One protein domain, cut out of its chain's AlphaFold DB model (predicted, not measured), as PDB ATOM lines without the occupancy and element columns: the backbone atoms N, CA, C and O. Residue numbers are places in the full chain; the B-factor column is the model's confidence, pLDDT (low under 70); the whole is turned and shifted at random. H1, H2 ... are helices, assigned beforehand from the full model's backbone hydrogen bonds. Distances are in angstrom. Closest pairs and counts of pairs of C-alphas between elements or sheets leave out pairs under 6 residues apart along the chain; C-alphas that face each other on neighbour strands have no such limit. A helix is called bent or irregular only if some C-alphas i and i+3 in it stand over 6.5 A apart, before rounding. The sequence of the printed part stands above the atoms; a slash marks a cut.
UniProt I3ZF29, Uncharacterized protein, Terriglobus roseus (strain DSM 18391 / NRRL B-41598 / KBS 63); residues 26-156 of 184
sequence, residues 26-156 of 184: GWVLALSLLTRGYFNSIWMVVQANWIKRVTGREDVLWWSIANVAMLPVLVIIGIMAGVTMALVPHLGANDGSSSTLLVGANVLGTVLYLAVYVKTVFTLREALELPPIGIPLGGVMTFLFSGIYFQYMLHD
ATOM      1  N   GLY A  26     -24.975  29.660 -25.067       89.06
ATOM      2  CA  GLY A  26     -25.444  29.328 -26.414       89.06
ATOM      3  C   GLY A  26     -25.125  30.405 -27.457       89.06
ATOM      4  O   GLY A  26     -24.778  30.066 -28.584       89.06
ATOM      5  N   TRP A  27     -25.153  31.693 -27.089       91.94
ATOM      6  CA  TRP A  27     -24.747  32.776 -27.994       91.94
ATOM      7  C   TRP A  27     -23.241  32.782 -28.222       91.94
ATOM      8  O   TRP A  27     -22.803  32.954 -29.358       91.94
ATOM      9  N   VAL A  28     -22.452  32.532 -27.169       90.31
ATOM     10  CA  VAL A  28     -20.996  32.379 -27.307       90.31
ATOM     11  C   VAL A  28     -20.688  31.243 -28.275       90.31
ATOM     12  O   VAL A  28     -19.867  31.419 -29.171       90.31
ATOM     13  N   LEU A  29     -21.383  30.109 -28.156       90.88
ATOM     14  CA  LEU A  29     -21.215  28.966 -29.048       90.88
ATOM     15  C   LEU A  29     -21.620  29.291 -30.490       90.88
ATOM     16  O   LEU A  29     -20.835  29.035 -31.401       90.88
ATOM     17  N   ALA A  30     -22.792  29.895 -30.708       93.25
ATOM     18  CA  ALA A  30     -23.259  30.258 -32.048       93.25
ATOM     19  C   ALA A  30     -22.304  31.242 -32.743       93.25
ATOM     20  O   ALA A  30     -21.920  31.023 -33.892       93.25
ATOM     21  N   LEU A  31     -21.866  32.291 -32.041       93.06
ATOM     22  CA  LEU A  31     -20.917  33.273 -32.573       93.06
ATOM     23  C   LEU A  31     -19.528  32.668 -32.790       93.06
ATOM     24  O   LEU A  31     -18.865  32.981 -33.779       93.06
ATOM     25  N   SER A  32     -19.092  31.768 -31.908       90.31
ATOM     26  CA  SER A  32     -17.841  31.028 -32.088       90.31
ATOM     27  C   SER A  32     -17.906  30.136 -33.320       90.31
ATOM     28  O   SER A  32     -16.977  30.150 -34.115       90.31
ATOM     29  N   LEU A  33     -19.010  29.427 -33.549       91.12
ATOM     30  CA  LEU A  33     -19.172  28.601 -34.741       91.12
ATOM     31  C   LEU A  33     -19.198  29.455 -36.019       91.12
ATOM     32  O   LEU A  33     -18.479  29.154 -36.971       91.12
ATOM     33  N   LEU A  34     -19.951  30.560 -36.012       93.56
ATOM     34  CA  LEU A  34     -20.068  31.481 -37.149       93.56
ATOM     35  C   LEU A  34     -18.720  32.115 -37.531       93.56
ATOM     36  O   LEU A  34     -18.421  32.296 -38.707       93.56
ATOM     37  N   THR A  35     -17.886  32.423 -36.537       91.00
ATOM     38  CA  THR A  35     -16.566  33.052 -36.722       91.00
ATOM     39  C   THR A  35     -15.410  32.048 -36.764       91.00
ATOM     40  O   THR A  35     -14.250  32.448 -36.652       91.00
ATOM     41  N   ARG A  36     -15.696  30.742 -36.903       88.25
ATOM     42  CA  ARG A  36     -14.693  29.657 -36.901       88.25
ATOM     43  C   ARG A  36     -13.765  29.669 -35.673       88.25
ATOM     44  O   ARG A  36     -12.585  29.358 -35.767       88.25
ATOM     45  N   GLY A  37     -14.297  30.048 -34.517       85.12
ATOM     46  CA  GLY A  37     -13.603  30.078 -33.232       85.12
ATOM     47  C   GLY A  37     -12.944  31.416 -32.896       85.12
ATOM     48  O   GLY A  37     -12.465  31.576 -31.777       85.12
ATOM     49  N   TYR A  38     -12.954  32.408 -33.794       89.50
ATOM     50  CA  TYR A  38     -12.338  33.710 -33.509       89.50
ATOM     51  C   TYR A  38     -13.044  34.454 -32.369       89.50
ATOM     52  O   TYR A  38     -12.392  34.986 -31.469       89.50
ATOM     53  N   PHE A  39     -14.379  34.420 -32.347       92.69
ATOM     54  CA  PHE A  39     -15.161  35.006 -31.262       92.69
ATOM     55  C   PHE A  39     -14.831  34.372 -29.907       92.69
ATOM     56  O   PHE A  39     -14.749  35.092 -28.917       92.69
ATOM     57  N   ASN A  40     -14.570  33.061 -29.853       91.44
ATOM     58  CA  ASN A  40     -14.177  32.384 -28.614       91.44
ATOM     59  C   ASN A  40     -12.885  32.984 -28.036       91.44
ATOM     60  O   ASN A  40     -12.815  33.273 -26.845       91.44
ATOM     61  N   SER A  41     -11.887  33.247 -28.887       91.75
ATOM     62  CA  SER A  41     -10.639  33.897 -28.470       91.75
ATOM     63  C   SER A  41     -10.885  35.304 -27.916       91.75
ATOM     64  O   SER A  41     -10.330  35.654 -26.877       91.75
ATOM     65  N   ILE A  42     -11.743  36.101 -28.564       93.50
ATOM     66  CA  ILE A  42     -12.127  37.437 -28.067       93.50
ATOM     67  C   ILE A  42     -12.855  37.321 -26.727       93.50
ATOM     68  O   ILE A  42     -12.578  38.071 -25.791       93.50
ATOM     69  N   TRP A  43     -13.769  36.361 -26.609       93.69
ATOM     70  CA  TRP A  43     -14.544  36.143 -25.397       93.69
ATOM     71  C   TRP A  43     -13.658  35.764 -24.206       93.69
ATOM     72  O   TRP A  43     -13.869  36.253 -23.096       93.69
ATOM     73  N   MET A  44     -12.597  34.989 -24.441       92.75
ATOM     74  CA  MET A  44     -11.595  34.689 -23.417       92.75
ATOM     75  C   MET A  44     -10.907  35.951 -22.877       92.75
ATOM     76  O   MET A  44     -10.607  35.997 -21.691       92.75
ATOM     77  N   VAL A  45     -10.715  37.007 -23.679       94.06
ATOM     78  CA  VAL A  45     -10.191  38.300 -23.187       94.06
ATOM     79  C   VAL A  45     -11.184  38.976 -22.246       94.06
ATOM     80  O   VAL A  45     -10.790  39.522 -21.215       94.06
ATOM     81  N   VAL A  46     -12.478  38.922 -22.568       93.31
ATOM     82  CA  VAL A  46     -13.540  39.474 -21.715       93.31
ATOM     83  C   VAL A  46     -13.571  38.751 -20.366       93.31
ATOM     84  O   VAL A  46     -13.577  39.400 -19.319       93.31
ATOM     85  N   GLN A  47     -13.502  37.418 -20.383       91.62
ATOM     86  CA  GLN A  47     -13.406  36.594 -19.175       91.62
ATOM     87  C   GLN A  47     -12.107  36.860 -18.400       91.62
ATOM     88  O   GLN A  47     -12.144  37.035 -17.185       91.62
ATOM     89  N   ALA A  48     -10.971  36.983 -19.087       92.12
ATOM     90  CA  ALA A  48      -9.679  37.287 -18.478       92.12
ATOM     91  C   ALA A  48      -9.647  38.663 -17.803       92.12
ATOM     92  O   ALA A  48      -9.080  38.807 -16.725       92.12
ATOM     93  N   ASN A  49     -10.277  39.675 -18.401       91.38
ATOM     94  CA  ASN A  49     -10.402  40.999 -17.796       91.38
ATOM     95  C   ASN A  49     -11.263  40.961 -16.526       91.38
ATOM     96  O   ASN A  49     -10.946  41.638 -15.550       91.38
ATOM     97  N   TRP A  50     -12.329  40.156 -16.510       89.38
ATOM     98  CA  TRP A  50     -13.101  39.930 -15.289       89.38
ATOM     99  C   TRP A  50     -12.253  39.218 -14.223       89.38
ATOM    100  O   TRP A  50     -12.131  39.733 -13.115       89.38
ATOM    101  N   ILE A  51     -11.557  38.131 -14.572       87.56
ATOM    102  CA  ILE A  51     -10.658  37.405 -13.655       87.56
ATOM    103  C   ILE A  51      -9.563  38.320 -13.103       87.56
ATOM    104  O   ILE A  51      -9.302  38.285 -11.903       87.56
ATOM    105  N   LYS A  52      -8.961  39.181 -13.933       88.75
ATOM    106  CA  LYS A  52      -7.975  40.182 -13.499       88.75
ATOM    107  C   LYS A  52      -8.540  41.077 -12.395       88.75
ATOM    108  O   LYS A  52      -7.837  41.368 -11.436       88.75
ATOM    109  N   ARG A  53      -9.800  41.504 -12.510       83.31
ATOM    110  CA  ARG A  53     -10.453  42.356 -11.502       83.31
ATOM    111  C   ARG A  53     -10.738  41.613 -10.199       83.31
ATOM    112  O   ARG A  53     -10.666  42.229  -9.149       83.31
ATOM    113  N   VAL A  54     -11.050  40.318 -10.268       81.75
ATOM    114  CA  VAL A  54     -11.366  39.497  -9.083       81.75
ATOM    115  C   VAL A  54     -10.107  39.010  -8.361       81.75
ATOM    116  O   VAL A  54     -10.047  39.019  -7.137       81.75
ATOM    117  N   THR A  55      -9.103  38.561  -9.111       81.56
ATOM    118  CA  THR A  55      -7.906  37.886  -8.577       81.56
ATOM    119  C   THR A  55      -6.675  38.792  -8.510       81.56
ATOM    120  O   THR A  55      -5.693  38.437  -7.868       81.56
ATOM    121  N   GLY A  56      -6.679  39.931  -9.210       79.56
ATOM    122  CA  GLY A  56      -5.496  40.778  -9.396       79.56
ATOM    123  C   GLY A  56      -4.452  40.209 -10.369       79.56
ATOM    124  O   GLY A  56      -3.421  40.840 -10.590       79.56
ATOM    125  N   ARG A  57      -4.688  39.036 -10.973       83.94
ATOM    126  CA  ARG A  57      -3.749  38.393 -11.904       83.94
ATOM    127  C   ARG A  57      -3.760  39.065 -13.275       83.94
ATOM    128  O   ARG A  57      -4.711  38.938 -14.045       83.94
ATOM    129  N   GLU A  58      -2.681  39.772 -13.598       87.75
ATOM    130  CA  GLU A  58      -2.539  40.444 -14.895       87.75
ATOM    131  C   GLU A  58      -2.082  39.508 -16.022       87.75
ATOM    132  O   GLU A  58      -2.371  39.768 -17.191       87.75
ATOM    133  N   ASP A  59      -1.402  38.410 -15.685       89.50
ATOM    134  CA  ASP A  59      -0.872  37.434 -16.643       89.50
ATOM    135  C   ASP A  59      -1.984  36.806 -17.491       89.50
ATOM    136  O   ASP A  59      -1.836  36.651 -18.704       89.50
ATOM    137  N   VAL A  60      -3.134  36.529 -16.874       89.50
ATOM    138  CA  VAL A  60      -4.315  35.952 -17.530       89.50
ATOM    139  C   VAL A  60      -4.806  36.830 -18.690       89.50
ATOM    140  O   VAL A  60      -5.158  36.327 -19.762       89.50
ATOM    141  N   LEU A  61      -4.792  38.153 -18.502       92.00
ATOM    142  CA  LEU A  61      -5.208  39.109 -19.526       92.00
ATOM    143  C   LEU A  61      -4.187  39.193 -20.663       92.00
ATOM    144  O   LEU A  61      -4.573  39.142 -21.830       92.00
ATOM    145  N   TRP A  62      -2.895  39.273 -20.336       93.75
ATOM    146  CA  TRP A  62      -1.832  39.380 -21.335       93.75
ATOM    147  C   TRP A  62      -1.773  38.168 -22.266       93.75
ATOM    148  O   TRP A  62      -1.709  38.341 -23.484       93.75
ATOM    149  N   TRP A  63      -1.878  36.952 -21.722       93.12
ATOM    150  CA  TRP A  63      -1.934  35.731 -22.532       93.12
ATOM    151  C   TRP A  63      -3.168  35.694 -23.438       93.12
ATOM    152  O   TRP A  63      -3.065  35.351 -24.616       93.12
ATOM    153  N   SER A  64      -4.320  36.139 -22.933       92.06
ATOM    154  CA  SER A  64      -5.559  36.190 -23.718       92.06
ATOM    155  C   SER A  64      -5.471  37.185 -24.880       92.06
ATOM    156  O   SER A  64      -5.906  36.873 -25.991       92.06
ATOM    157  N   ILE A  65      -4.861  38.354 -24.660       93.88
ATOM    158  CA  ILE A  65      -4.610  39.345 -25.716       93.88
ATOM    159  C   ILE A  65      -3.640  38.781 -26.758       93.88
ATOM    160  O   ILE A  65      -3.908  38.889 -27.956       93.88
ATOM    161  N   ALA A  66      -2.550  38.140 -26.323       93.75
ATOM    162  CA  ALA A  66      -1.587  37.512 -27.224       93.75
ATOM    163  C   ALA A  66      -2.255  36.451 -28.117       93.75
ATOM    164  O   ALA A  66      -2.056  36.452 -29.331       93.75
ATOM    165  N   ASN A  67      -3.116  35.605 -27.541       92.81
ATOM    166  CA  ASN A  67      -3.884  34.607 -28.283       92.81
ATOM    167  C   ASN A  67      -4.793  35.237 -29.358       92.81
ATOM    168  O   ASN A  67      -4.822  34.767 -30.496       92.81
ATOM    169  N   VAL A  68      -5.506  36.321 -29.032       93.94
ATOM    170  CA  VAL A  68      -6.366  37.030 -30.000       93.94
ATOM    171  C   VAL A  68      -5.556  37.699 -31.106       93.94
ATOM    172  O   VAL A  68      -5.949  37.633 -32.271       93.94
ATOM    173  N   ALA A  69      -4.434  38.332 -30.759       93.00
ATOM    174  CA  ALA A  69      -3.589  39.058 -31.703       93.00
ATOM    175  C   ALA A  69      -2.852  38.129 -32.679       93.00
ATOM    176  O   ALA A  69      -2.563  38.521 -33.808       93.00
ATOM    177  N   MET A  70      -2.568  36.891 -32.277       91.44
ATOM    178  CA  MET A  70      -1.802  35.953 -33.095       91.44
ATOM    179  C   MET A  70      -2.602  35.366 -34.268       91.44
ATOM    180  O   MET A  70      -2.042  35.083 -35.326       91.44
ATOM    181  N   LEU A  71      -3.918  35.225 -34.115       89.12
ATOM    182  CA  LEU A  71      -4.788  34.654 -35.144       89.12
ATOM    183  C   LEU A  71      -4.813  35.475 -36.457       89.12
ATOM    184  O   LEU A  71      -4.583  34.878 -37.509       89.12
ATOM    185  N   PRO A  72      -5.006  36.814 -36.466       90.06
ATOM    186  CA  PRO A  72      -4.935  37.592 -37.708       90.06
ATOM    187  C   PRO A  72      -3.537  37.571 -38.339       90.06
ATOM    188  O   PRO A  72      -3.430  37.535 -39.562       90.06
ATOM    189  N   VAL A  73      -2.471  37.529 -37.532       89.50
ATOM    190  CA  VAL A  73      -1.090  37.398 -38.032       89.50
ATOM    191  C   VAL A  73      -0.928  36.094 -38.816       89.50
ATOM    192  O   VAL A  73      -0.417  36.113 -39.935       89.50
ATOM    193  N   LEU A  74      -1.426  34.975 -38.282       88.62
ATOM    194  CA  LEU A  74      -1.405  33.694 -38.991       88.62
ATOM    195  C   LEU A  74      -2.251  33.695 -40.259       88.62
ATOM    196  O   LEU A  74      -1.823  33.141 -41.266       88.62
ATOM    197  N   VAL A  75      -3.420  34.336 -40.241       89.44
ATOM    198  CA  VAL A  75      -4.262  34.456 -41.439       89.44
ATOM    199  C   VAL A  75      -3.531  35.225 -42.538       89.44
ATOM    200  O   VAL A  75      -3.524  34.778 -43.681       89.44
ATOM    201  N   ILE A  76      -2.868  36.336 -42.207       89.62
ATOM    202  CA  ILE A  76      -2.086  37.116 -43.178       89.62
ATOM    203  C   ILE A  76      -0.937  36.275 -43.741       89.62
ATOM    204  O   ILE A  76      -0.785  36.190 -44.957       89.62
ATOM    205  N   ILE A  77      -0.161  35.606 -42.882       87.12
ATOM    206  CA  ILE A  77       0.950  34.739 -43.305       87.12
ATOM    207  C   ILE A  77       0.448  33.576 -44.183       87.12
ATOM    208  O   ILE A  77       1.083  33.234 -45.182       87.12
ATOM    209  N   GLY A  78      -0.713  33.004 -43.860       87.56
ATOM    210  CA  GLY A  78      -1.359  31.951 -44.642       87.56
ATOM    211  C   GLY A  78      -1.837  32.433 -46.011       87.56
ATOM    212  O   GLY A  78      -1.574  31.775 -47.017       87.56
ATOM    213  N   ILE A  79      -2.471  33.608 -46.080       89.12
ATOM    214  CA  ILE A  79      -2.882  34.235 -47.346       89.12
ATOM    215  C   ILE A  79      -1.652  34.534 -48.205       89.12
ATOM    216  O   ILE A  79      -1.633  34.171 -49.378       89.12
ATOM    217  N   MET A  80      -0.608  35.137 -47.633       85.12
ATOM    218  CA  MET A  80       0.624  35.458 -48.358       85.12
ATOM    219  C   MET A  80       1.307  34.202 -48.907       85.12
ATOM    220  O   MET A  80       1.744  34.198 -50.059       85.12
ATOM    221  N   ALA A  81       1.352  33.120 -48.126       85.19
ATOM    222  CA  ALA A  81       1.874  31.843 -48.596       85.19
ATOM    223  C   ALA A  81       1.010  31.254 -49.719       85.19
ATOM    224  O   ALA A  81       1.555  30.854 -50.744       85.19
ATOM    225  N   GLY A  82      -0.319  31.268 -49.576       85.06
ATOM    226  CA  GLY A  82      -1.245  30.783 -50.602       85.06
ATOM    227  C   GLY A  82      -1.147  31.563 -51.915       85.06
ATOM    228  O   GLY A  82      -1.065  30.962 -52.983       85.06
ATOM    229  N   VAL A  83      -1.083  32.896 -51.846       86.31
ATOM    230  CA  VAL A  83      -0.908  33.774 -53.015       86.31
ATOM    231  C   VAL A  83       0.437  33.515 -53.690       86.31
ATOM    232  O   VAL A  83       0.490  33.353 -54.908       86.31
ATOM    233  N   THR A  84       1.517  33.422 -52.912       81.50
ATOM    234  CA  THR A  84       2.855  33.128 -53.446       81.50
ATOM    235  C   THR A  84       2.871  31.776 -54.158       81.50
ATOM    236  O   THR A  84       3.321  31.686 -55.296       81.50
ATOM    237  N   MET A  85       2.312  30.732 -53.543       80.44
ATOM    238  CA  MET A  85       2.226  29.405 -54.159       80.44
ATOM    239  C   MET A  85       1.385  29.377 -55.432       80.44
ATOM    240  O   MET A  85       1.722  28.649 -56.361       80.44
ATOM    241  N   ALA A  86       0.299  30.147 -55.475       83.06
ATOM    242  CA  ALA A  86      -0.575  30.198 -56.637       83.06
ATOM    243  C   ALA A  86       0.063  30.953 -57.813       83.06
ATOM    244  O   ALA A  86      -0.151  30.575 -58.956       83.06
ATOM    245  N   LEU A  87       0.836  32.015 -57.557       82.06
ATOM    246  CA  LEU A  87       1.338  32.910 -58.607       82.06
ATOM    247  C   LEU A  87       2.756  32.577 -59.087       82.06
ATOM    248  O   LEU A  87       3.039  32.719 -60.273       82.06
ATOM    249  N   VAL A  88       3.652  32.124 -58.204       75.56
ATOM    250  CA  VAL A  88       5.073  31.888 -58.532       75.56
ATOM    251  C   VAL A  88       5.289  30.897 -59.691       75.56
ATOM    252  O   VAL A  88       6.084  31.222 -60.579       75.56
ATOM    253  N   PRO A  89       4.561  29.762 -59.790       72.81
ATOM    254  CA  PRO A  89       4.689  28.848 -60.929       72.81
ATOM    255  C   PRO A  89       4.344  29.494 -62.278       72.81
ATOM    256  O   PRO A  89       4.872  29.092 -63.312       72.81
ATOM    257  N   HIS A  90       3.477  30.513 -62.282       74.00
ATOM    258  CA  HIS A  90       3.048  31.222 -63.490       74.00
ATOM    259  C   HIS A  90       3.983  32.371 -63.892       74.00
ATOM    260  O   HIS A  90       3.895  32.856 -65.017       74.00
ATOM    261  N   LEU A  91       4.892  32.793 -63.007       74.25
ATOM    262  CA  LEU A  91       5.840  33.887 -63.249       74.25
ATOM    263  C   LEU A  91       7.226  33.399 -63.710       74.25
ATOM    264  O   LEU A  91       8.139  34.205 -63.865       74.25
ATOM    265  N   GLY A  92       7.406  32.089 -63.919       64.44
ATOM    266  CA  GLY A  92       8.673  31.499 -64.374       64.44
ATOM    267  C   GLY A  92       9.800  31.508 -63.331       64.44
ATOM    268  O   GLY A  92      10.912  31.074 -63.625       64.44
ATOM    269  N   ALA A  93       9.523  31.963 -62.107       63.84
ATOM    270  CA  ALA A  93      10.471  32.041 -61.001       63.84
ATOM    271  C   ALA A  93      10.397  30.776 -60.126       63.84
ATOM    272  O   ALA A  93       9.922  30.813 -58.998       63.84
ATOM    273  N   ASN A  94      10.842  29.627 -60.640       61.44
ATOM    274  CA  ASN A  94      10.796  28.347 -59.915       61.44
ATOM    275  C   ASN A  94      11.955  28.185 -58.912       61.44
ATOM    276  O   ASN A  94      12.716  27.221 -58.970       61.44
ATOM    277  N   ASP A  95      12.092  29.120 -57.971       63.78
ATOM    278  CA  ASP A  95      13.077  28.999 -56.896       63.78
ATOM    279  C   ASP A  95      12.415  28.362 -55.662       63.78
ATOM    280  O   ASP A  95      11.863  29.035 -54.784       63.78
ATOM    281  N   GLY A  96      12.400  27.021 -55.627       63.72
ATOM    282  CA  GLY A  96      11.691  26.203 -54.625       63.72
ATOM    283  C   GLY A  96      12.060  26.503 -53.162       63.72
ATOM    284  O   GLY A  96      11.277  26.221 -52.249       63.72
ATOM    285  N   SER A  97      13.201  27.159 -52.940       68.88
ATOM    286  CA  SER A  97      13.661  27.675 -51.645       68.88
ATOM    287  C   SER A  97      12.655  28.637 -50.990       68.88
ATOM    288  O   SER A  97      12.305  28.481 -49.818       68.88
ATOM    289  N   SER A  98      12.103  29.583 -51.759       70.00
ATOM    290  CA  SER A  98      11.194  30.622 -51.244       70.00
ATOM    291  C   SER A  98       9.859  30.052 -50.743       70.00
ATOM    292  O   SER A  98       9.385  30.401 -49.659       70.00
ATOM    293  N   SER A  99       9.285  29.105 -51.491       72.62
ATOM    294  CA  SER A  99       8.038  28.421 -51.127       72.62
ATOM    295  C   SER A  99       8.194  27.551 -49.873       72.62
ATOM    296  O   SER A  99       7.324  27.553 -49.004       72.62
ATOM    297  N   THR A 100       9.341  26.879 -49.728       80.06
ATOM    298  CA  THR A 100       9.640  26.013 -48.578       80.06
ATOM    299  C   THR A 100       9.759  26.825 -47.286       80.06
ATOM    300  O   THR A 100       9.214  26.427 -46.255       80.06
ATOM    301  N   LEU A 101      10.401  27.997 -47.339       81.44
ATOM    302  CA  LEU A 101      10.511  28.903 -46.191       81.44
ATOM    303  C   LEU A 101       9.143  29.432 -45.732       81.44
ATOM    304  O   LEU A 101       8.874  29.465 -44.532       81.44
ATOM    305  N   LEU A 102       8.253  29.795 -46.662       81.75
ATOM    306  CA  LEU A 102       6.902  30.284 -46.348       81.75
ATOM    307  C   LEU A 102       5.999  29.207 -45.731       81.75
ATOM    308  O   LEU A 102       5.228  29.500 -44.812       81.75
ATOM    309  N   VAL A 103       6.104  27.957 -46.196       82.75
ATOM    310  CA  VAL A 103       5.423  26.810 -45.566       82.75
ATOM    311  C   VAL A 103       5.976  26.562 -44.176       82.75
ATOM    312  O   VAL A 103       5.201  26.449 -43.229       82.75
ATOM    313  N   GLY A 104       7.303  26.520 -44.041       86.50
ATOM    314  CA  GLY A 104       7.965  26.338 -42.752       86.50
ATOM    315  C   GLY A 104       7.540  27.401 -41.740       86.50
ATOM    316  O   GLY A 104       7.180  27.064 -40.614       86.50
ATOM    317  N   ALA A 105       7.480  28.669 -42.159       86.75
ATOM    318  CA  ALA A 105       7.000  29.774 -41.335       86.75
ATOM    319  C   ALA A 105       5.523  29.620 -40.934       86.75
ATOM    320  O   ALA A 105       5.181  29.874 -39.780       86.75
ATOM    321  N   ASN A 106       4.650  29.160 -41.841       87.56
ATOM    322  CA  ASN A 106       3.242  28.882 -41.527       87.56
ATOM    323  C   ASN A 106       3.083  27.752 -40.507       87.56
ATOM    324  O   ASN A 106       2.328  27.887 -39.543       87.56
ATOM    325  N   VAL A 107       3.793  26.640 -40.706       90.50
ATOM    326  CA  VAL A 107       3.746  25.486 -39.799       90.50
ATOM    327  C   VAL A 107       4.266  25.887 -38.423       90.50
ATOM    328  O   VAL A 107       3.582  25.668 -37.425       90.50
ATOM    329  N   LEU A 108       5.427  26.545 -38.365       92.31
ATOM    330  CA  LEU A 108       6.006  27.034 -37.117       92.31
ATOM    331  C   LEU A 108       5.075  28.029 -36.413       92.31
ATOM    332  O   LEU A 108       4.847  27.913 -35.211       92.31
ATOM    333  N   GLY A 109       4.496  28.969 -37.163       91.38
ATOM    334  CA  GLY A 109       3.523  29.923 -36.642       91.38
ATOM    335  C   GLY A 109       2.289  29.233 -36.061       91.38
ATOM    336  O   GLY A 109       1.836  29.595 -34.977       91.38
ATOM    337  N   THR A 110       1.774  28.204 -36.737       90.69
ATOM    338  CA  THR A 110       0.619  27.422 -36.270       90.69
ATOM    339  C   THR A 110       0.939  26.673 -34.977       90.69
ATOM    340  O   THR A 110       0.147  26.701 -34.036       90.69
ATOM    341  N   VAL A 111       2.116  26.047 -34.888       94.19
ATOM    342  CA  VAL A 111       2.573  25.361 -33.668       94.19
ATOM    343  C   VAL A 111       2.727  26.348 -32.511       94.19
ATOM    344  O   VAL A 111       2.263  26.077 -31.404       94.19
ATOM    345  N   LEU A 112       3.326  27.514 -32.765       94.38
ATOM    346  CA  LEU A 112       3.470  28.560 -31.756       94.38
ATOM    347  C   LEU A 112       2.100  29.076 -31.288       94.38
ATOM    348  O   LEU A 112       1.903  29.276 -30.093       94.38
ATOM    349  N   TYR A 113       1.133  29.220 -32.198       92.75
ATOM    350  CA  TYR A 113      -0.232  29.605 -31.844       92.75
ATOM    351  C   TYR A 113      -0.913  28.570 -30.963       92.75
ATOM    352  O   TYR A 113      -1.493  28.935 -29.945       92.75
ATOM    353  N   LEU A 114      -0.790  27.282 -31.288       92.81
ATOM    354  CA  LEU A 114      -1.315  26.216 -30.439       92.81
ATOM    355  C   LEU A 114      -0.679  26.244 -29.043       92.81
ATOM    356  O   LEU A 114      -1.388  26.089 -28.050       92.81
ATOM    357  N   ALA A 115       0.627  26.504 -28.944       95.12
ATOM    358  CA  ALA A 115       1.308  26.638 -27.658       95.12
ATOM    359  C   ALA A 115       0.782  27.834 -26.842       95.12
ATOM    360  O   ALA A 115       0.486  27.684 -25.655       95.12
ATOM    361  N   VAL A 116       0.606  29.001 -27.476       94.81
ATOM    362  CA  VAL A 116       0.018  30.197 -26.844       94.81
ATOM    363  C   VAL A 116      -1.428  29.938 -26.426       94.81
ATOM    364  O   VAL A 116      -1.811  30.289 -25.310       94.81
ATOM    365  N   TYR A 117      -2.221  29.282 -27.271       93.38
ATOM    366  CA  TYR A 117      -3.605  28.922 -26.983       93.38
ATOM    367  C   TYR A 117      -3.697  28.011 -25.754       93.38
ATOM    368  O   TYR A 117      -4.382  28.349 -24.791       93.38
ATOM    369  N   VAL A 118      -2.943  26.905 -25.737       94.25
ATOM    370  CA  VAL A 118      -2.884  25.979 -24.596       94.25
ATOM    371  C   VAL A 118      -2.464  26.723 -23.334       94.25
ATOM    372  O   VAL A 118      -3.141  26.627 -22.311       94.25
ATOM    373  N   LYS A 119      -1.392  27.522 -23.404       94.88
ATOM    374  CA  LYS A 119      -0.926  28.303 -22.255       94.88
ATOM    375  C   LYS A 119      -2.019  29.228 -21.722       94.88
ATOM    376  O   LYS A 119      -2.273  29.237 -20.522       94.88
ATOM    377  N   THR A 120      -2.704  29.943 -22.610       93.75
ATOM    378  CA  THR A 120      -3.798  30.862 -22.268       93.75
ATOM    379  C   THR A 120      -4.940  30.133 -21.563       93.75
ATOM    380  O   THR A 120      -5.372  30.543 -20.488       93.75
ATOM    381  N   VAL A 121      -5.402  29.026 -22.144       94.00
ATOM    382  CA  VAL A 121      -6.516  28.224 -21.628       94.00
ATOM    383  C   VAL A 121      -6.212  27.670 -20.234       94.00
ATOM    384  O   VAL A 121      -7.047  27.775 -19.335       94.00
ATOM    385  N   PHE A 122      -5.015  27.123 -20.017       94.06
ATOM    386  CA  PHE A 122      -4.647  26.568 -18.714       94.06
ATOM    387  C   PHE A 122      -4.337  27.640 -17.666       94.06
ATOM    388  O   PHE A 122      -4.626  27.425 -16.492       94.06
ATOM    389  N   THR A 123      -3.829  28.809 -18.061       93.19
ATOM    390  CA  THR A 123      -3.665  29.951 -17.148       93.19
ATOM    391  C   THR A 123      -5.017  30.526 -16.709       93.19
ATOM    392  O   THR A 123      -5.197  30.831 -15.532       93.19
ATOM    393  N   LEU A 124      -6.000  30.605 -17.614       91.56
ATOM    394  CA  LEU A 124      -7.389  30.946 -17.275       91.56
ATOM    395  C   LEU A 124      -8.000  29.931 -16.307       91.56
ATOM    396  O   LEU A 124      -8.576  30.315 -15.292       91.56
ATOM    397  N   ARG A 125      -7.836  28.638 -16.604       93.06
ATOM    398  CA  ARG A 125      -8.300  27.541 -15.749       93.06
ATOM    399  C   ARG A 125      -7.739  27.650 -14.337       93.06
ATOM    400  O   ARG A 125      -8.498  27.622 -13.381       93.06
ATOM    401  N   GLU A 126      -6.425  27.793 -14.218       91.81
ATOM    402  CA  GLU A 126      -5.746  27.926 -12.930       91.81
ATOM    403  C   GLU A 126      -6.289  29.121 -12.135       91.81
ATOM    404  O   GLU A 126      -6.570  28.998 -10.949       91.81
ATOM    405  N   ALA A 127      -6.500  30.271 -12.781       88.00
ATOM    406  CA  ALA A 127      -7.039  31.450 -12.111       88.00
ATOM    407  C   ALA A 127      -8.500  31.288 -11.643       88.00
ATOM    408  O   ALA A 127      -8.896  31.937 -10.679       88.00
ATOM    409  N   LEU A 128      -9.282  30.429 -12.301       88.44
ATOM    410  CA  LEU A 128     -10.650  30.084 -11.899       88.44
ATOM    411  C   LEU A 128     -10.695  29.005 -10.803       88.44
ATOM    412  O   LEU A 128     -11.601  29.019  -9.974       88.44
ATOM    413  N   GLU A 129      -9.731  28.083 -10.785       88.25
ATOM    414  CA  GLU A 129      -9.626  27.020  -9.773       88.25
ATOM    415  C   GLU A 129      -9.069  27.522  -8.438       88.25
ATOM    416  O   GLU A 129      -9.362  26.952  -7.387       88.25
ATOM    417  N   LEU A 130      -8.261  28.582  -8.463       83.69
ATOM    418  CA  LEU A 130      -7.675  29.156  -7.259       83.69
ATOM    419  C   LEU A 130      -8.687  30.008  -6.470       83.69
ATOM    420  O   LEU A 130      -9.603  30.609  -7.047       83.69
ATOM    421  N   PRO A 131      -8.509  30.123  -5.137       76.00
ATOM    422  CA  PRO A 131      -9.203  31.132  -4.352       76.00
ATOM    423  C   PRO A 131      -8.922  32.524  -4.936       76.00
ATOM    424  O   PRO A 131      -7.772  32.833  -5.260       76.00
ATOM    425  N   PRO A 132      -9.949  33.368  -5.084       70.56
ATOM    426  CA  PRO A 132     -11.226  33.295  -4.381       70.56
ATOM    427  C   PRO A 132     -12.405  32.680  -5.165       70.56
ATOM    428  O   PRO A 132     -13.507  32.625  -4.631       70.56
ATOM    429  N   ILE A 133     -12.197  32.227  -6.406       78.31
ATOM    430  CA  ILE A 133     -13.269  31.713  -7.282       78.31
ATOM    431  C   ILE A 133     -13.532  30.224  -7.013       78.31
ATOM    432  O   ILE A 133     -14.675  29.818  -6.822       78.31
ATOM    433  N   GLY A 134     -12.474  29.409  -6.953       80.25
ATOM    434  CA  GLY A 134     -12.557  28.023  -6.480       80.25
ATOM    435  C   GLY A 134     -13.419  27.072  -7.323       80.25
ATOM    436  O   GLY A 134     -13.935  26.096  -6.780       80.25
ATOM    437  N   ILE A 135     -13.602  27.329  -8.624       85.88
ATOM    438  CA  ILE A 135     -14.439  26.487  -9.495       85.88
ATOM    439  C   ILE A 135     -13.593  25.341 -10.066       85.88
ATOM    440  O   ILE A 135     -12.669  25.610 -10.835       85.88
ATOM    441  N   PRO A 136     -13.905  24.062  -9.772       87.31
ATOM    442  CA  PRO A 136     -13.172  22.936 -10.340       87.31
ATOM    443  C   PRO A 136     -13.479  22.783 -11.837       87.31
ATOM    444  O   PRO A 136     -14.634  22.639 -12.241       87.31
ATOM    445  N   LEU A 137     -12.443  22.775 -12.681       89.31
ATOM    446  CA  LEU A 137     -12.587  22.737 -14.136       89.31
ATOM    447  C   LEU A 137     -11.932  21.482 -14.729       89.31
ATOM    448  O   LEU A 137     -10.734  21.236 -14.581       89.31
ATOM    449  N   GLY A 138     -12.704  20.702 -15.491       90.19
ATOM    450  CA  GLY A 138     -12.186  19.545 -16.220       90.19
ATOM    451  C   GLY A 138     -11.222  19.953 -17.338       90.19
ATOM    452  O   GLY A 138     -11.578  20.750 -18.209       90.19
ATOM    453  N   GLY A 139     -10.013  19.385 -17.357       88.88
ATOM    454  CA  GLY A 139      -8.962  19.750 -18.320       88.88
ATOM    455  C   GLY A 139      -9.337  19.512 -19.789       88.88
ATOM    456  O   GLY A 139      -9.102  20.378 -20.626       88.88
ATOM    457  N   VAL A 140      -9.986  18.384 -20.104       91.06
ATOM    458  CA  VAL A 140     -10.390  18.040 -21.484       91.06
ATOM    459  C   VAL A 140     -11.441  19.014 -22.022       91.06
ATOM    460  O   VAL A 140     -11.301  19.531 -23.129       91.06
ATOM    461  N   MET A 141     -12.462  19.318 -21.216       91.31
ATOM    462  CA  MET A 141     -13.504  20.281 -21.591       91.31
ATOM    463  C   MET A 141     -12.933  21.688 -21.750       91.31
ATOM    464  O   MET A 141     -13.298  22.412 -22.671       91.31
ATOM    465  N   THR A 142     -11.976  22.041 -20.894       90.94
ATOM    466  CA  THR A 142     -11.279  23.325 -20.948       90.94
ATOM    467  C   THR A 142     -10.444  23.462 -22.224       90.94
ATOM    468  O   THR A 142     -10.470  24.512 -22.854       90.94
ATOM    469  N   PHE A 143      -9.756  22.403 -22.655       89.62
ATOM    470  CA  PHE A 143      -8.967  22.421 -23.888       89.62
ATOM    471  C   PHE A 143      -9.829  22.524 -25.157       89.62
ATOM    472  O   PHE A 143      -9.480  23.275 -26.059       89.62
ATOM    473  N   LEU A 144     -10.946  21.793 -25.236       87.88
ATOM    474  CA  LEU A 144     -11.776  21.745 -26.449       87.88
ATOM    475  C   LEU A 144     -12.783  22.897 -26.549       87.88
ATOM    476  O   LEU A 144     -13.033  23.407 -27.639       87.88
ATOM    477  N   PHE A 145     -13.374  23.297 -25.423       87.75
ATOM    478  CA  PHE A 145     -14.497  24.240 -25.382       87.75
ATOM    479  C   PHE A 145     -14.173  25.542 -24.636       87.75
ATOM    480  O   PHE A 145     -15.050  26.396 -24.525       87.75
ATOM    481  N   SER A 146     -12.942  25.689 -24.135       90.38
ATOM    482  CA  SER A 146     -12.363  26.845 -23.429       90.38
ATOM    483  C   SER A 146     -13.346  27.941 -22.992       90.38
ATOM    484  O   SER A 146     -14.012  27.784 -21.971       90.38
ATOM    485  N   GLY A 147     -13.466  29.038 -23.745       88.31
ATOM    486  CA  GLY A 147     -14.278  30.201 -23.384       88.31
ATOM    487  C   GLY A 147     -15.766  29.893 -23.205       88.31
ATOM    488  O   GLY A 147     -16.408  30.476 -22.332       88.31
ATOM    489  N   ILE A 148     -16.316  28.936 -23.959       91.56
ATOM    490  CA  ILE A 148     -17.702  28.468 -23.801       91.56
ATOM    491  C   ILE A 148     -17.844  27.667 -22.503       91.56
ATOM    492  O   ILE A 148     -18.800  27.873 -21.761       91.56
ATOM    493  N   TYR A 149     -16.886  26.788 -22.198       90.31
ATOM    494  CA  TYR A 149     -16.895  25.991 -20.970       90.31
ATOM    495  C   TYR A 149     -16.747  26.865 -19.718       90.31
ATOM    496  O   TYR A 149     -17.491  26.700 -18.753       90.31
ATOM    497  N   PHE A 150     -15.855  27.859 -19.765       90.75
ATOM    498  CA  PHE A 150     -15.745  28.876 -18.721       90.75
ATOM    499  C   PHE A 150     -17.047  29.659 -18.569       90.75
ATOM    500  O   PHE A 150     -17.481  29.900 -17.448       90.75
ATOM    501  N   GLN A 151     -17.700  30.011 -19.681       90.75
ATOM    502  CA  GLN A 151     -18.970  30.732 -19.642       90.75
ATOM    503  C   GLN A 151     -20.080  29.903 -19.001       90.75
ATOM    504  O   GLN A 151     -20.848  30.436 -18.208       90.75
ATOM    505  N   TYR A 152     -20.161  28.619 -19.345       89.44
ATOM    506  CA  TYR A 152     -21.119  27.685 -18.765       89.44
ATOM    507  C   TYR A 152     -20.942  27.592 -17.244       89.44
ATOM    508  O   TYR A 152     -21.892  27.809 -16.501       89.44
ATOM    509  N   MET A 153     -19.708  27.392 -16.774       86.81
ATOM    510  CA  MET A 153     -19.431  27.301 -15.339       86.81
ATOM    511  C   MET A 153     -19.657  28.623 -14.597       86.81
ATOM    512  O   MET A 153     -20.201  28.618 -13.501       86.81
ATOM    513  N   LEU A 154     -19.284  29.761 -15.188       85.38
ATOM    514  CA  LEU A 154     -19.502  31.081 -14.585       85.38
ATOM    515  C   LEU A 154     -20.976  31.497 -14.560       85.38
ATOM    516  O   LEU A 154     -21.363  32.289 -13.706       85.38
ATOM    517  N   HIS A 155     -21.787  31.002 -15.494       81.88
ATOM    518  CA  HIS A 155     -23.220  31.273 -15.520       81.88
ATOM    519  C   HIS A 155     -23.939  30.637 -14.324       81.88
ATOM    520  O   HIS A 155     -24.806  31.274 -13.727       81.88
ATOM    521  N   ASP A 156     -23.554  29.410 -13.971       74.00
ATOM    522  CA  ASP A 156     -24.171  28.644 -12.884       74.00
ATOM    523  C   ASP A 156     -23.504  28.910 -11.523       74.00
ATOM    524  O   ASP A 156     -24.025  28.521 -10.477       74.00
TER     525      ASP A 156
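This is residues 26 to 156 of the 184 residues of an uncharacterized protein of Terriglobus roseus (strain DSM 18391 / NRRL B-41598 / KBS 63) (UniProt I3ZF29). A long helical hairpin, H3 and H4 side by side, makes the length of the domain, and at the end away from its turn H1, H2 and H5 gather into a thicker head. H2 packs on the first part of H3 and near the end of H4, the sharply kinked H5 packs on H2 and H4, and H1 folds back from H2 at the outside. The printed part has 131 residues, with five named helices in the order H1, H2, H3, H4, H5 and no named strand; the class is all helix. The whole is loose, with a radius of gyration of the C-alphas of 18.4 A and spans of 63 by 27 by 24 A.

H1, residues 26 to 34, begins with C-alpha 26 at (-25.444, 29.328, -26.414) and is 12.2 A long. H2, residues 38 to 55, measures 25.7 A. H3, residues 59 to 90, measures 47.4 A and ends with C-alpha 90 at (3.048, 31.222, -63.490); it is irregular, but only just, with C-alphas 86 and 89 6.9 A apart. H4, residues 96 to 129, is the longest helix, at 49.7 A. H5, residues 139 to 156, spans 18.4 A and ends with C-alpha 156 at (-24.171, 28.644, -12.884); it is irregular, with C-alphas 144 and 147 9.3 A apart, and has a kink of 117 degrees near residue 146.

H2 is the hub, touching the four other helices. H1 and H2 form a helical hairpin at a steep tilt of 42 degrees; their closest C-alphas, of Ser 32 and Phe 39, are 4.9 A apart. H2, H3 and H4 form a bundle, up and down, each running against the one before it. H2 and H3, a hairpin at a shallow tilt of 19 degrees, come closest at the C-alphas of Ala 48 and Leu 61, 4.9 A. H3 and H4, also a hairpin at 19 degrees, come closest at the C-alphas of Trp 63 and Thr 120, 5.2 A. H5 touches H2 with residues 146 to 148 alone, the closest C-alphas being those of Gly 147 and Met 44, 5.2 A. H5 touches H4 with residues 142 to 146 alone, the closest C-alphas being those of Ser 146 and Val 121, 6.3 A. H1 and H5 are close but not clearly touching, while H3 is apart from H1 and H5. Every O i to N i+4 pair is within hydrogen-bond range in H1, H2 and H4, against 23 of 28 in H3 and 12 of 14 in H5.

The two C-alphas farthest apart, of Gly 92 and Pro 132, are 63.2 A apart. The printed part has no cut, and no link is long. Residues 89 to 95 stand free. The mean pLDDT of the printed part is 87.1, and residues 92 to 97 are under 70.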